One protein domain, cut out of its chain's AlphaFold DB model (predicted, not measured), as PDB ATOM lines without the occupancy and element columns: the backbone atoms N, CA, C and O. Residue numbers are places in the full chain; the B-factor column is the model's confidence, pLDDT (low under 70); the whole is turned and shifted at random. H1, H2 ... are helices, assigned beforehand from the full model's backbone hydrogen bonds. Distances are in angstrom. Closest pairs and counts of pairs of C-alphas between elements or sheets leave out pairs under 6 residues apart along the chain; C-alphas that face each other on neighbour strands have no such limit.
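AT A GLANCE: This is residues 4 to 45 of the 54 residues of the protein "Replication intiation protein" of Streptococcus pneumoniae (strain 70585) (UniProt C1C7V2). One long helix, H1, makes one side of an elongated, open loop of chain; a 16-residue stretch with no named element, residues 21 to 36, runs on past its end, turns round near Glu 27 and Asp 28 and folds back to the short helix H2, which returns to near the first half of H1 and lies crosswise to it. The printed part has 42 residues, with two named helices in the order H1, H2 and no named strand; the class is all helix. It is only just loose, close to compact, with a radius of gyration of the C-alphas of 11.2 A, and the C-alphas span 32 by 19 by 15 A.

IN THESE COORDINATES: H1, residues 4 to 20, begins with C-alpha 4 at (69.803, 59.343, 89.862) and ends with C-alpha 20 at (73.985, 47.960, 69.397), 23.8 A from first to last C-alpha. In the stretch that follows, C-alpha 27 stands at (84.808, 52.422, 62.956). H2, residues 37 to 44, measures 10.4 A and ends with C-alpha 44 at (63.799, 60.217, 82.781).

HOW THE PARTS SIT: H1 and H2 are close but not clearly touching, with 1 pair of C-alphas within 8 A. Their closest C-alphas are those of Val 8 and Leu 44, 7.2 A apart. Their lines are about perpendicular, at 75 degrees, and their centres are 12.8 A apart. In H2 every O i to N i+4 pair is within hydrogen-bond range; in H1, 12 of 13 are.

THE WHOLE: The outline is elongated. The C-alphas of Glu 27 and Gly 45 are the two farthest apart, at 33.3 A, while those of Glu 4 and Gly 45, the first and last printed, are 11.5 A apart. The printed part has no cut, and the link from H1 to H2 is long. The mean pLDDT of the printed part is 77.0; residues 18 to 24, of which 18 to 20 belong to H1, are under 70.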
ATOM      1  N   GLU A   4      70.469  58.990  91.112       75.81
ATOM      2  CA  GLU A   4      69.803  59.343  89.862       75.81
ATOM      3  C   GLU A   4      70.700  59.069  88.643       75.81
ATOM      4  O   GLU A   4      70.259  58.435  87.692       75.81
ATOM      5  N   VAL A   5      71.991  59.414  88.719       80.44
ATOM      6  CA  VAL A   5      72.980  59.178  87.650       80.44
ATOM      7  C   VAL A   5      73.187  57.692  87.391       80.44
ATOM      8  O   VAL A   5      73.265  57.261  86.244       80.44
ATOM      9  N   LYS A   6      73.257  56.890  88.460       83.94
ATOM     10  CA  LYS A   6      73.423  55.437  88.339       83.94
ATOM     11  C   LYS A   6      72.199  54.803  87.685       83.94
ATOM     12  O   LYS A   6      72.361  53.937  86.838       83.94
ATOM     13  N   VAL A   7      70.996  55.256  88.044       83.88
ATOM     14  CA  VAL A   7      69.748  54.776  87.434       83.88
ATOM     15  C   VAL A   7      69.690  55.152  85.953       83.88
ATOM     16  O   VAL A   7      69.449  54.283  85.120       83.88
ATOM     17  N   VAL A   8      69.983  56.412  85.614       82.69
ATOM     18  CA  VAL A   8      70.030  56.898  84.225       82.69
ATOM     19  C   VAL A   8      71.012  56.073  83.395       82.69
ATOM     20  O   VAL A   8      70.657  55.593  82.324       82.69
ATOM     21  N   TYR A   9      72.229  55.867  83.905       83.88
ATOM     22  CA  TYR A   9      73.258  55.096  83.217       83.88
ATOM     23  C   TYR A   9      72.821  53.648  82.969       83.88
ATOM     24  O   TYR A   9      72.971  53.157  81.854       83.88
ATOM     25  N   SER A  10      72.228  52.980  83.963       86.25
ATOM     26  CA  SER A  10      71.727  51.608  83.809       86.25
ATOM     27  C   SER A  10      70.631  51.503  82.745       86.25
ATOM     28  O   SER A  10      70.677  50.602  81.915       86.25
ATOM     29  N   VAL A  11      69.679  52.445  82.725       84.19
ATOM     30  CA  VAL A  11      68.591  52.478  81.728       84.19
ATOM     31  C   VAL A  11      69.125  52.760  80.322       84.19
ATOM     32  O   VAL A  11      68.697  52.133  79.353       84.19
ATOM     33  N   LEU A  12      70.063  53.704  80.195       82.69
ATOM     34  CA  LEU A  12      70.693  54.012  78.912       82.69
ATOM     35  C   LEU A  12      71.528  52.838  78.409       82.69
ATOM     36  O   LEU A  12      71.481  52.564  77.217       82.69
ATOM     37  N   LYS A  13      72.249  52.136  79.289       83.75
ATOM     38  CA  LYS A  13      73.055  50.962  78.940       83.75
ATOM     39  C   LYS A  13      72.193  49.792  78.457       83.75
ATOM     40  O   LYS A  13      72.499  49.219  77.420       83.75
ATOM     41  N   ASP A  14      71.086  49.507  79.136       85.06
ATOM     42  CA  ASP A  14      70.117  48.489  78.705       85.06
ATOM     43  C   ASP A  14      69.550  48.800  77.305       85.06
ATOM     44  O   ASP A  14      69.570  47.966  76.395       85.06
ATOM     45  N   ARG A  15      69.153  50.058  77.067       78.06
ATOM     46  CA  ARG A  15      68.711  50.495  75.731       78.06
ATOM     47  C   ARG A  15      69.837  50.562  74.699       78.06
ATOM     48  O   ARG A  15      69.559  50.412  73.508       78.06
ATOM     49  N   LEU A  16      71.074  50.801  75.126       77.88
ATOM     50  CA  LEU A  16      72.252  50.834  74.263       77.88
ATOM     51  C   LEU A  16      72.507  49.464  73.654       77.88
ATOM     52  O   LEU A  16      72.743  49.392  72.458       77.88
ATOM     53  N   GLU A  17      72.407  48.391  74.438       70.75
ATOM     54  CA  GLU A  17      72.606  47.018  73.956       70.75
ATOM     55  C   GLU A  17      71.567  46.625  72.887       70.75
ATOM     56  O   GLU A  17      71.894  45.979  71.890       70.75
ATOM     57  N   LEU A  18      70.329  47.113  73.010       67.44
ATOM     58  CA  LEU A  18      69.295  46.951  71.979       67.44
ATOM     59  C   LEU A  18      69.594  47.740  70.693       67.44
ATOM     60  O   LEU A  18      69.328  47.250  69.593       67.44
ATOM     61  N   SER A  19      70.144  48.951  70.806       62.84
ATOM     62  CA  SER A  19      70.585  49.751  69.652       62.84
ATOM     63  C   SER A  19      71.883  49.226  69.029       62.84
ATOM     64  O   SER A  19      72.051  49.299  67.813       62.84
ATOM     65  N   LEU A  20      72.764  48.630  69.834       65.88
ATOM     66  CA  LEU A  20      73.985  47.960  69.397       65.88
ATOM     67  C   LEU A  20      73.658  46.811  68.449       65.88
ATOM     68  O   LEU A  20      74.243  46.704  67.375       65.88
ATOM     69  N   SER A  21      72.655  46.007  68.805       65.31
ATOM     70  CA  SER A  21      72.171  44.926  67.946       65.31
ATOM     71  C   SER A  21      71.602  45.426  66.609       65.31
ATOM     72  O   SER A  21      71.410  44.620  65.700       65.31
ATOM     73  N   LYS A  22      71.334  46.734  66.468       65.44
ATOM     74  CA  LYS A  22      70.926  47.381  65.210       65.44
ATOM     75  C   LYS A  22      72.088  47.988  64.411       65.44
ATOM     76  O   LYS A  22      71.832  48.528  63.340       65.44
ATOM     77  N   GLY A  23      73.332  47.898  64.889       66.38
ATOM     78  CA  GLY A  23      74.527  48.293  64.133       66.38
ATOM     79  C   GLY A  23      74.983  49.743  64.319       66.38
ATOM     80  O   GLY A  23      75.646  50.281  63.441       66.38
ATOM     81  N   TRP A  24      74.644  50.389  65.440       68.19
ATOM     82  CA  TRP A  24      75.176  51.715  65.790       68.19
ATOM     83  C   TRP A  24      76.569  51.572  66.416       68.19
ATOM     84  O   TRP A  24      76.728  51.659  67.634       68.19
ATOM     85  N   ILE A  25      77.553  51.257  65.577       73.06
ATOM     86  CA  ILE A  25      78.938  50.981  65.962       73.06
ATOM     87  C   ILE A  25      79.836  51.875  65.110       73.06
ATOM     88  O   ILE A  25      79.682  51.904  63.889       73.06
ATOM     89  N   ASP A  26      80.731  52.621  65.755       78.50
ATOM     90  CA  ASP A  26      81.735  53.435  65.065       78.50
ATOM     91  C   ASP A  26      82.828  52.566  64.419       78.50
ATOM     92  O   ASP A  26      82.940  51.376  64.721       78.50
ATOM     93  N   GLU A  27      83.691  53.151  63.585       76.50
ATOM     94  CA  GLU A  27      84.808  52.422  62.956       76.50
ATOM     95  C   GLU A  27      85.800  51.863  63.993       76.50
ATOM     96  O   GLU A  27      86.436  50.837  63.756       76.50
ATOM     97  N   ASP A  28      85.866  52.482  65.175       77.56
ATOM     98  CA  ASP A  28      86.686  52.042  66.311       77.56
ATOM     99  C   ASP A  28      86.004  50.957  67.180       77.56
ATOM    100  O   ASP A  28      86.539  50.511  68.193       77.56
ATOM    101  N   GLY A  29      84.781  50.534  66.832       72.12
ATOM    102  CA  GLY A  29      83.991  49.594  67.639       72.12
ATOM    103  C   GLY A  29      83.312  50.233  68.857       72.12
ATOM    104  O   GLY A  29      82.705  49.536  69.675       72.12
ATOM    105  N   ALA A  30      83.395  51.559  68.993       72.94
ATOM    106  CA  ALA A  30      82.758  52.303  70.068       72.94
ATOM    107  C   ALA A  30      81.255  52.461  69.809       72.94
ATOM    108  O   ALA A  30      80.814  52.877  68.739       72.94
ATOM    109  N   ILE A  31      80.455  52.148  70.824       74.50
ATOM    110  CA  ILE A  31      78.998  52.206  70.741       74.50
ATOM    111  C   ILE A  31      78.552  53.568  71.247       74.50
ATOM    112  O   ILE A  31      78.704  53.875  72.432       74.50
ATOM    113  N   TYR A  32      77.977  54.376  70.365       73.25
ATOM    114  CA  TYR A  32      77.450  55.685  70.721       73.25
ATOM    115  C   TYR A  32      75.937  55.733  70.550       73.25
ATOM    116  O   TYR A  32      75.336  55.100  69.682       73.25
ATOM    117  N   LEU A  33      75.309  56.512  71.422       72.69
ATOM    118  CA  LEU A  33      73.867  56.660  71.478       72.69
ATOM    119  C   LEU A  33      73.519  58.128  71.302       72.69
ATOM    120  O   LEU A  33      73.831  58.957  72.158       72.69
ATOM    121  N   ILE A  34      72.859  58.457  70.196       74.38
ATOM    122  CA  ILE A  34      72.448  59.832  69.926       74.38
ATOM    123  C   ILE A  34      71.075  60.059  70.561       74.38
ATOM    124  O   ILE A  34      70.053  59.606  70.048       74.38
ATOM    125  N   TYR A  35      71.056  60.783  71.680       76.69
ATOM    126  CA  TYR A  35      69.829  61.259  72.317       76.69
ATOM    127  C   TYR A  35      69.790  62.781  72.358       76.69
ATOM    128  O   TYR A  35      70.702  63.439  72.850       76.69
ATOM    129  N   SER A  36      68.667  63.343  71.925       83.00
ATOM    130  CA  SER A  36      68.338  64.742  72.184       83.00
ATOM    131  C   SER A  36      67.967  64.935  73.653       83.00
ATOM    132  O   SER A  36      67.266  64.102  74.233       83.00
ATOM    133  N   ASN A  37      68.321  66.090  74.226       81.12
ATOM    134  CA  ASN A  37      67.964  66.457  75.604       81.12
ATOM    135  C   ASN A  37      66.463  66.292  75.898       81.12
ATOM    136  O   ASN A  37      66.099  65.852  76.981       81.12
ATOM    137  N   SER A  38      65.588  66.578  74.929       83.12
ATOM    138  CA  SER A  38      64.138  66.392  75.074       83.12
ATOM    139  C   SER A  38      63.729  64.922  75.228       83.12
ATOM    140  O   SER A  38      62.885  64.615  76.065       83.12
ATOM    141  N   ASN A  39      64.350  64.003  74.476       81.44
ATOM    142  CA  ASN A  39      64.084  62.563  74.602       81.44
ATOM    143  C   ASN A  39      64.610  62.018  75.929       81.44
ATOM    144  O   ASN A  39      63.948  61.214  76.574       81.44
ATOM    145  N   LEU A  40      65.782  62.487  76.347       80.88
ATOM    146  CA  LEU A  40      66.387  62.148  77.631       80.88
ATOM    147  C   LEU A  40      65.517  62.632  78.803       80.88
ATOM    148  O   LEU A  40      65.247  61.871  79.726       80.88
ATOM    149  N   MET A  41      64.987  63.857  78.726       82.00
ATOM    150  CA  MET A  41      64.023  64.387  79.697       82.00
ATOM    151  C   MET A  41      62.721  63.583  79.736       82.00
ATOM    152  O   MET A  41      62.216  63.318  80.823       82.00
ATOM    153  N   ALA A  42      62.186  63.180  78.579       82.25
ATOM    154  CA  ALA A  42      60.976  62.363  78.501       82.25
ATOM    155  C   ALA A  42      61.194  60.951  79.066       82.25
ATOM    156  O   ALA A  42      60.347  60.444  79.793       82.25
ATOM    157  N   LEU A  43      62.351  60.341  78.786       80.06
ATOM    158  CA  LEU A  43      62.723  59.018  79.289       80.06
ATOM    159  C   LEU A  43      62.908  59.011  80.812       80.06
ATOM    160  O   LEU A  43      62.540  58.048  81.476       80.06
ATOM    161  N   LEU A  44      63.484  60.085  81.357       78.12
ATOM    162  CA  LEU A  44      63.799  60.217  82.781       78.12
ATOM    163  C   LEU A  44      62.690  60.904  83.588       78.12
ATOM    164  O   LEU A  44      62.792  60.989  84.810       78.12
ATOM    165  N   GLY A  45      61.670  61.452  82.923       80.50
ATOM    166  CA  GLY A  45      60.618  62.248  83.557       80.50
ATOM    167  C   GLY A  45      61.141  63.475  84.315       80.50
ATOM    168  O   GLY A  45      60.502  63.932  85.259       80.50
TER     169      GLY A  45